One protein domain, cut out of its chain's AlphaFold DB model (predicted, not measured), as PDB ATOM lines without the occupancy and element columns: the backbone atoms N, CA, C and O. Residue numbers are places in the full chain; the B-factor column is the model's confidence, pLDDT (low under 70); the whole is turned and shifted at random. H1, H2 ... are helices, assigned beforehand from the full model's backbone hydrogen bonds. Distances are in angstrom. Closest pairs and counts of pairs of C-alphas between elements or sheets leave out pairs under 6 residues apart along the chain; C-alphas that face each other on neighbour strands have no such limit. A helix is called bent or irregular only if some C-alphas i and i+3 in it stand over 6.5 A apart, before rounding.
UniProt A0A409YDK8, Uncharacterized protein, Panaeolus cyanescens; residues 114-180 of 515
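Overview. This is residues 114 to 180 of the 515 residues of an uncharacterized protein of Panaeolus cyanescens (UniProt A0A409YDK8). Two long helices, H1 and H3, meet near the end of H1 and the start of H3 and make an open corner, like an L, with the short helix H2 beside that corner. Two arms stick out from this small body: residues 114 to 124, of which 121 to 124 belong to H1, and residues 166 to 180 of H3. The printed part has 67 residues with three named helices, in the order H1, H2, H3, and no named strand; the class is all helix. The whole is loose, with a radius of gyration of the C-alphas of 14.8 A, and flat, spanning 42 by 39 by 15 A.

Arrangement. From the first printed residue, residues 114 to 120 lead into H1, residues 121 to 138. A tight link of 4 residues joins it to H2, residues 143 to 151. H1 and H2 are close but not clearly touching: their closest C-alphas, those of Met 136 and Phe 146, are 7.9 A apart. They run opposite ways at a shallow tilt of 13 degrees. A short link of 6 residues then leads from H2 to H3, residues 158 to 180. H2 and H3 only just touch, with 3 pairs of C-alphas within 8 A, and H3 does so with residue 158 alone. Their closest C-alphas are those of Phe 146 and His 158, 5.4 A apart, and their lines are only just about perpendicular, at 71 degrees. H1 and H3 touch, with 8 pairs of C-alphas within 8 A, and are about perpendicular at 82 degrees. H1 touches H3 with residues 130 to 137 alone, and H3 touches H1 with residues 158 to 165 alone; their closest C-alphas, those of Ile 134 and Ala 161, are 5.7 A apart. In H1, H2 and H3 every O i to N i+4 pair is within hydrogen-bond range.

Along the chain. H1 begins with C-alpha 121 at (107.194, 116.125, 130.483) and measures 25.8 A from first to last C-alpha. H2, residues 143 to 151, measures 12.1 A and begins with C-alpha 143 at (126.492, 100.230, 117.198). H3, the longest helix with 23 residues, measures 33.3 A and ends with C-alpha 180 at (112.183, 120.541, 90.366). No helix is bent.

Size, cuts and confidence. The two C-alphas farthest apart are those of Leu 152 and Ile 180, at 44.1 A. Without the two stretches that stand free, the body has 41 residues and spans 23 by 21 by 15 A. The printed part has no cut, and neither link is long. The mean pLDDT of the printed part is 71.8; it is under 70 at residues 114 to 125, 134, 138 to 140 and 180.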
ATOM      1  N   LYS A 114     111.092 128.224 128.220       48.84
ATOM      2  CA  LYS A 114     110.480 129.340 128.956       48.84
ATOM      3  C   LYS A 114     109.046 128.970 129.367       48.84
ATOM      4  O   LYS A 114     108.312 128.348 128.605       48.84
ATOM      5  N   THR A 115     108.677 129.325 130.593       45.56
ATOM      6  CA  THR A 115     107.353 129.089 131.191       45.56
ATOM      7  C   THR A 115     106.233 129.597 130.279       45.56
ATOM      8  O   THR A 115     106.186 130.791 129.997       45.56
ATOM      9  N   GLY A 116     105.356 128.693 129.831       51.28
ATOM     10  CA  GLY A 116     104.204 128.992 128.967       51.28
ATOM     11  C   GLY A 116     103.789 127.829 128.056       51.28
ATOM     12  O   GLY A 116     102.602 127.645 127.818       51.28
ATOM     13  N   ASP A 117     104.743 126.990 127.632       50.00
ATOM     14  CA  ASP A 117     104.464 125.828 126.776       50.00
ATOM     15  C   ASP A 117     104.342 124.538 127.606       50.00
ATOM     16  O   ASP A 117     105.334 123.852 127.918       50.00
ATOM     17  N   ASP A 118     103.102 124.195 127.957       48.75
ATOM     18  CA  ASP A 118     102.724 122.922 128.579       48.75
ATOM     19  C   ASP A 118     102.823 121.772 127.558       48.75
ATOM     20  O   ASP A 118     101.848 121.211 127.063       48.75
ATOM     21  N   VAL A 119     104.057 121.407 127.205       54.34
ATOM     22  CA  VAL A 119     104.337 120.117 126.569       54.34
ATOM     23  C   VAL A 119     104.623 119.109 127.680       54.34
ATOM     24  O   VAL A 119     105.570 119.286 128.450       54.34
ATOM     25  N   ASP A 120     103.790 118.067 127.748       61.72
ATOM     26  CA  ASP A 120     103.905 116.901 128.635       61.72
ATOM     27  C   ASP A 120     105.379 116.506 128.848       61.72
ATOM     28  O   ASP A 120     106.124 116.278 127.889       61.72
ATOM     29  N   ALA A 121     105.816 116.442 130.109       57.59
ATOM     30  CA  ALA A 121     107.194 116.125 130.483       57.59
ATOM     31  C   ALA A 121     107.687 114.822 129.830       57.59
ATOM     32  O   ALA A 121     108.854 114.728 129.447       57.59
ATOM     33  N   LYS A 122     106.784 113.855 129.614       58.97
ATOM     34  CA  LYS A 122     107.084 112.601 128.919       58.97
ATOM     35  C   LYS A 122     107.431 112.825 127.443       58.97
ATOM     36  O   LYS A 122     108.407 112.259 126.955       58.97
ATOM     37  N   LYS A 123     106.696 113.706 126.754       61.09
ATOM     38  CA  LYS A 123     106.986 114.109 125.368       61.09
ATOM     39  C   LYS A 123     108.302 114.881 125.267       61.09
ATOM     40  O   LYS A 123     109.058 114.655 124.326       61.09
ATOM     41  N   LYS A 124     108.622 115.745 126.243       61.22
ATOM     42  CA  LYS A 124     109.911 116.468 126.288       61.22
ATOM     43  C   LYS A 124     111.091 115.499 126.398       61.22
ATOM     44  O   LYS A 124     112.035 115.604 125.617       61.22
ATOM     45  N   THR A 125     111.022 114.525 127.307       65.19
ATOM     46  CA  THR A 125     112.062 113.493 127.434       65.19
ATOM     47  C   THR A 125     112.193 112.675 126.153       65.19
ATOM     48  O   THR A 125     113.303 112.489 125.668       65.19
ATOM     49  N   GLU A 126     111.082 112.251 125.548       71.38
ATOM     50  CA  GLU A 126     111.107 111.496 124.291       71.38
ATOM     51  C   GLU A 126     111.774 112.277 123.146       71.38
ATOM     52  O   GLU A 126     112.608 111.724 122.429       71.38
ATOM     53  N   ILE A 127     111.463 113.568 122.990       70.62
ATOM     54  CA  ILE A 127     112.087 114.427 121.971       70.62
ATOM     55  C   ILE A 127     113.598 114.534 122.203       70.62
ATOM     56  O   ILE A 127     114.368 114.379 121.257       70.62
ATOM     57  N   VAL A 128     114.039 114.732 123.448       70.94
ATOM     58  CA  VAL A 128     115.471 114.813 123.782       70.94
ATOM     59  C   VAL A 128     116.191 113.502 123.465       70.94
ATOM     60  O   VAL A 128     117.253 113.532 122.851       70.94
ATOM     61  N   LEU A 129     115.606 112.350 123.805       75.75
ATOM     62  CA  LEU A 129     116.191 111.036 123.505       75.75
ATOM     63  C   LEU A 129     116.304 110.785 121.991       75.75
ATOM     64  O   LEU A 129     117.296 110.213 121.530       75.75
ATOM     65  N   LYS A 130     115.309 111.230 121.211       76.81
ATOM     66  CA  LYS A 130     115.320 111.169 119.740       76.81
ATOM     67  C   LYS A 130     116.401 112.069 119.146       76.81
ATOM     68  O   LYS A 130     117.168 111.612 118.301       76.81
ATOM     69  N   LEU A 131     116.495 113.316 119.610       71.50
ATOM     70  CA  LEU A 131     117.521 114.265 119.170       71.50
ATOM     71  C   LEU A 131     118.925 113.774 119.527       71.50
ATOM     72  O   LEU A 131     119.818 113.827 118.686       71.50
ATOM     73  N   LEU A 132     119.115 113.229 120.732       75.19
ATOM     74  CA  LEU A 132     120.405 112.696 121.158       75.19
ATOM     75  C   LEU A 132     120.799 111.463 120.341       75.19
ATOM     76  O   LEU A 132     121.956 111.338 119.958       75.19
ATOM     77  N   ALA A 133     119.850 110.585 120.007       73.38
ATOM     78  CA  ALA A 133     120.113 109.452 119.124       73.38
ATOM     79  C   ALA A 133     120.539 109.900 117.716       73.38
ATOM     80  O   ALA A 133     121.502 109.369 117.169       73.38
ATOM     81  N   ILE A 134     119.876 110.909 117.145       69.25
ATOM     82  CA  ILE A 134     120.274 111.490 115.855       69.25
ATOM     83  C   ILE A 134     121.679 112.100 115.965       69.25
ATOM     84  O   ILE A 134     122.557 111.767 115.172       69.25
ATOM     85  N   TYR A 135     121.929 112.917 116.989       71.06
ATOM     86  CA  TYR A 135     123.233 113.533 117.235       71.06
ATOM     87  C   TYR A 135     124.349 112.489 117.362       71.06
ATOM     88  O   TYR A 135     125.334 112.552 116.637       71.06
ATOM     89  N   MET A 136     124.183 111.476 118.215       72.81
ATOM     90  CA  MET A 136     125.183 110.421 118.421       72.81
ATOM     91  C   MET A 136     125.452 109.624 117.138       72.81
ATOM     92  O   MET A 136     126.591 109.228 116.878       72.81
ATOM     93  N   LYS A 137     124.431 109.443 116.289       72.81
ATOM     94  CA  LYS A 137     124.575 108.801 114.977       72.81
ATOM     95  C   LYS A 137     125.440 109.667 114.075       72.81
ATOM     96  O   LYS A 137     126.366 109.151 113.451       72.81
ATOM     97  N   PHE A 138     125.181 110.972 114.079       62.00
ATOM     98  CA  PHE A 138     125.981 111.962 113.370       62.00
ATOM     99  C   PHE A 138     127.370 112.202 113.981       62.00
ATOM    100  O   PHE A 138     128.229 112.742 113.305       62.00
ATOM    101  N   ARG A 139     127.643 111.759 115.214       66.81
ATOM    102  CA  ARG A 139     128.987 111.766 115.827       66.81
ATOM    103  C   ARG A 139     129.771 110.473 115.598       66.81
ATOM    104  O   ARG A 139     130.875 110.335 116.113       66.81
ATOM    105  N   GLY A 140     129.218 109.525 114.840       66.44
ATOM    106  CA  GLY A 140     129.900 108.275 114.508       66.44
ATOM    107  C   GLY A 140     129.988 107.280 115.668       66.44
ATOM    108  O   GLY A 140     130.852 106.405 115.647       66.44
ATOM    109  N   VAL A 141     129.106 107.379 116.672       70.69
ATOM    110  CA  VAL A 141     129.050 106.391 117.759       70.69
ATOM    111  C   VAL A 141     128.787 105.001 117.166       70.69
ATOM    112  O   VAL A 141     127.889 104.813 116.339       70.69
ATOM    113  N   SER A 142     129.598 104.022 117.574       76.50
ATOM    114  CA  SER A 142     129.482 102.640 117.103       76.50
ATOM    115  C   SER A 142     128.145 102.017 117.519       76.50
ATOM    116  O   SER A 142     127.518 102.462 118.481       76.50
ATOM    117  N   ALA A 143     127.713 100.955 116.830       76.19
ATOM    118  CA  ALA A 143     126.492 100.230 117.198       76.19
ATOM    119  C   ALA A 143     126.528  99.764 118.667       76.19
ATOM    120  O   ALA A 143     125.594 100.035 119.410       76.19
ATOM    121  N   ASN A 144     127.661  99.220 119.126       74.81
ATOM    122  CA  ASN A 144     127.845  98.809 120.524       74.81
ATOM    123  C   ASN A 144     127.759  99.991 121.509       74.81
ATOM    124  O   ASN A 144     127.230  99.854 122.614       74.81
ATOM    125  N   GLY A 145     128.282 101.161 121.122       75.62
ATOM    126  CA  GLY A 145     128.154 102.386 121.914       75.62
ATOM    127  C   GLY A 145     126.696 102.830 122.029       75.62
ATOM    128  O   GLY A 145     126.233 103.148 123.121       75.62
ATOM    129  N   PHE A 146     125.947 102.762 120.928       81.88
ATOM    130  CA  PHE A 146     124.506 102.996 120.917       81.88
ATOM    131  C   PHE A 146     123.735 101.996 121.770       81.88
ATOM    132  O   PHE A 146     122.866 102.412 122.524       81.88
ATOM    133  N   ASP A 147     124.045 100.704 121.680       81.00
ATOM    134  CA  ASP A 147     123.375  99.671 122.472       81.00
ATOM    135  C   ASP A 147     123.595  99.910 123.966       81.00
ATOM    136  O   ASP A 147     122.665  99.795 124.762       81.00
ATOM    137  N   THR A 148     124.801 100.349 124.340       77.81
ATOM    138  CA  THR A 148     125.115 100.755 125.714       77.81
ATOM    139  C   THR A 148     124.296 101.980 126.128       77.81
ATOM    140  O   THR A 148     123.617 101.949 127.149       77.81
ATOM    141  N   LEU A 149     124.294 103.055 125.332       80.06
ATOM    142  CA  LEU A 149     123.525 104.272 125.632       80.06
ATOM    143  C   LEU A 149     122.011 104.023 125.659       80.06
ATOM    144  O   LEU A 149     121.291 104.648 126.438       80.06
ATOM    145  N   HIS A 150     121.522 103.119 124.817       83.38
ATOM    146  CA  HIS A 150     120.130 102.704 124.775       83.38
ATOM    147  C   HIS A 150     119.755 101.881 126.010       83.38
ATOM    148  O   HIS A 150     118.739 102.170 126.637       83.38
ATOM    149  N   ALA A 151     120.603 100.931 126.419       74.69
ATOM    150  CA  ALA A 151     120.424 100.166 127.654       74.69
ATOM    151  C   ALA A 151     120.427 101.064 128.904       74.69
ATOM    152  O   ALA A 151     119.704 100.796 129.859       74.69
ATOM    153  N   LEU A 152     121.189 102.164 128.874       72.44
ATOM    154  CA  LEU A 152     121.192 103.198 129.914       72.44
ATOM    155  C   LEU A 152     119.972 104.143 129.849       72.44
ATOM    156  O   LEU A 152     119.842 105.028 130.694       72.44
ATOM    157  N   GLY A 153     119.088 103.997 128.855       72.94
ATOM    158  CA  GLY A 153     117.903 104.842 128.676       72.94
ATOM    159  C   GLY A 153     118.205 106.265 128.192       72.94
ATOM    160  O   GLY A 153     117.380 107.157 128.369       72.94
ATOM    161  N   LEU A 154     119.383 106.493 127.603       74.94
ATOM    162  CA  LEU A 154     119.868 107.822 127.206       74.94
ATOM    163  C   LEU A 154     119.591 108.151 125.744       74.94
ATOM    164  O   LEU A 154     119.550 109.318 125.373       74.94
ATOM    165  N   THR A 155     119.407 107.141 124.899       82.25
ATOM    166  CA  THR A 155     119.139 107.331 123.470       82.25
ATOM    167  C   THR A 155     118.170 106.273 122.958       82.25
ATOM    168  O   THR A 155     117.991 105.211 123.560       82.25
ATOM    169  N   MET A 156     117.544 106.557 121.820       83.88
ATOM    170  CA  MET A 156     116.902 105.526 121.005       83.88
ATOM    171  C   MET A 156     117.949 104.540 120.459       83.88
ATOM    172  O   MET A 156     119.129 104.869 120.360       83.88
ATOM    173  N   SER A 157     117.515 103.338 120.080       84.44
ATOM    174  CA  SER A 157     118.423 102.304 119.570       84.44
ATOM    175  C   SER A 157     119.150 102.734 118.289       84.44
ATOM    176  O   SER A 157     118.657 103.565 117.520       84.44
ATOM    177  N   HIS A 158     120.305 102.115 118.016       83.12
ATOM    178  CA  HIS A 158     121.062 102.348 116.777       83.12
ATOM    179  C   HIS A 158     120.206 102.139 115.526       83.12
ATOM    180  O   HIS A 158     120.238 102.959 114.607       83.12
ATOM    181  N   LYS A 159     119.404 101.066 115.517       83.00
ATOM    182  CA  LYS A 159     118.477 100.750 114.426       83.00
ATOM    183  C   LYS A 159     117.471 101.877 114.212       83.00
ATOM    184  O   LYS A 159     117.349 102.367 113.098       83.00
ATOM    185  N   TRP A 160     116.827 102.346 115.284       88.75
ATOM    186  CA  TRP A 160     115.891 103.469 115.197       88.75
ATOM    187  C   TRP A 160     116.563 104.726 114.629       88.75
ATOM    188  O   TRP A 160     115.989 105.393 113.769       88.75
ATOM    189  N   ALA A 161     117.791 105.025 115.069       75.06
ATOM    190  CA  ALA A 161     118.557 106.169 114.580       75.06
ATOM    191  C   ALA A 161     118.922 106.031 113.089       75.06
ATOM    192  O   ALA A 161     118.893 107.014 112.353       75.06
ATOM    193  N   CYS A 162     119.233 104.823 112.613       76.31
ATOM    194  CA  CYS A 162     119.462 104.578 111.188       76.31
ATOM    195  C   CYS A 162     118.173 104.737 110.372       76.31
ATOM    196  O   CYS A 162     118.187 105.430 109.357       76.31
ATOM    197  N   ASP A 163     117.062 104.169 110.844       75.19
ATOM    198  CA  ASP A 163     115.770 104.208 110.152       75.19
ATOM    199  C   ASP A 163     115.202 105.638 110.068       75.19
ATOM    200  O   ASP A 163     114.601 106.019 109.064       75.19
ATOM    201  N   ILE A 164     115.369 106.462 111.113       74.94
ATOM    202  CA  ILE A 164     114.924 107.864 111.076       74.94
ATOM    203  C   ILE A 164     115.794 108.708 110.142       74.94
ATOM    204  O   ILE A 164     115.250 109.495 109.375       74.94
ATOM    205  N   VAL A 165     117.120 108.523 110.154       72.06
ATOM    206  CA  VAL A 165     118.028 109.243 109.247       72.06
ATOM    207  C   VAL A 165     117.756 108.851 107.794       72.06
ATOM    208  O   VAL A 165     117.734 109.727 106.933       72.06
ATOM    209  N   GLY A 166     117.481 107.569 107.528       72.56
ATOM    210  CA  GLY A 166     117.053 107.094 106.211       72.56
ATOM    211  C   GLY A 166     115.787 107.803 105.731       72.56
ATOM    212  O   GLY A 166     115.802 108.419 104.671       72.56
ATOM    213  N   ARG A 167     114.734 107.828 106.558       72.12
ATOM    214  CA  ARG A 167     113.478 108.524 106.227       72.12
ATOM    215  C   ARG A 167     113.647 110.029 106.026       72.12
ATOM    216  O   ARG A 167     113.057 110.575 105.106       72.12
ATOM    217  N   LEU A 168     114.452 110.700 106.854       72.81
ATOM    218  CA  LEU A 168     114.753 112.127 106.673       72.81
ATOM    219  C   LEU A 168     115.475 112.380 105.345       72.81
ATOM    220  O   LEU A 168     115.170 113.346 104.653       72.81
ATOM    221  N   SER A 169     116.409 111.501 104.971       73.31
ATOM    222  CA  SER A 169     117.095 111.574 103.680       73.31
ATOM    223  C   SER A 169     116.135 111.348 102.511       73.31
ATOM    224  O   SER A 169     116.241 112.042 101.505       73.31
ATOM    225  N   GLU A 170     115.211 110.394 102.623       76.12
ATOM    226  CA  GLU A 170     114.186 110.132 101.606       76.12
ATOM    227  C   GLU A 170     113.248 111.333 101.440       76.12
ATOM    228  O   GLU A 170     113.056 111.793 100.317       76.12
ATOM    229  N   GLN A 171     112.754 111.899 102.545       76.00
ATOM    230  CA  GLN A 171     111.905 113.094 102.542       76.00
ATOM    231  C   GLN A 171     112.611 114.300 101.917       76.00
ATOM    232  O   GLN A 171     112.035 114.969 101.066       76.00
ATOM    233  N   ALA A 172     113.878 114.543 102.267       73.38
ATOM    234  CA  ALA A 172     114.657 115.623 101.663       73.38
ATOM    235  C   ALA A 172     114.810 115.440 100.141       73.38
ATOM    236  O   ALA A 172     114.709 116.403  99.386       73.38
ATOM    237  N   MET A 173     115.018 114.207  99.668       77.00
ATOM    238  CA  MET A 173     115.093 113.912  98.231       77.00
ATOM    239  C   MET A 173     113.742 114.070  97.519       77.00
ATOM    240  O   MET A 173     113.702 114.487  96.357       77.00
ATOM    241  N   GLU A 174     112.639 113.750  98.195       79.69
ATOM    242  CA  GLU A 174     111.287 113.989  97.687       79.69
ATOM    243  C   GLU A 174     110.993 115.482  97.572       79.69
ATOM    244  O   GLU A 174     110.575 115.915  96.503       79.69
ATOM    245  N   GLU A 175     111.332 116.284  98.585       80.19
ATOM    246  CA  GLU A 175     111.214 117.744  98.523       80.19
ATOM    247  C   GLU A 175     111.980 118.337  97.335       80.19
ATOM    248  O   GLU A 175     111.433 119.159  96.602       80.19
ATOM    249  N   ILE A 176     113.229 117.912  97.104       76.19
ATOM    250  CA  ILE A 176     114.021 118.367  95.949       76.19
ATOM    251  C   ILE A 176     113.308 118.028  94.637       76.19
ATOM    252  O   ILE A 176     113.245 118.864  93.736       76.19
ATOM    253  N   THR A 177     112.785 116.805  94.519       76.75
ATOM    254  CA  THR A 177     112.097 116.347  93.303       76.75
ATOM    255  C   THR A 177     110.829 117.167  93.062       76.75
ATOM    256  O   THR A 177     110.626 117.668  91.956       76.75
ATOM    257  N   ASP A 178     110.043 117.391  94.114       78.38
ATOM    258  CA  ASP A 178     108.854 118.241  94.114       78.38
ATOM    259  C   ASP A 178     109.171 119.672  93.666       78.38
ATOM    260  O   ASP A 178     108.458 120.240  92.837       78.38
ATOM    261  N   TRP A 179     110.250 120.259  94.187       74.06
ATOM    262  CA  TRP A 179     110.717 121.583  93.776       74.06
ATOM    263  C   TRP A 179     111.090 121.612  92.290       74.06
ATOM    264  O   TRP A 179     110.684 122.524  91.571       74.06
ATOM    265  N   ILE A 180     111.805 120.602  91.787       69.69
ATOM    266  CA  ILE A 180     112.183 120.541  90.366       69.69
ATOM    267  C   ILE A 180     110.953 120.431  89.453       69.69
ATOM    268  O   ILE A 180     110.957 120.967  88.338       69.69
TER     269      ILE A 180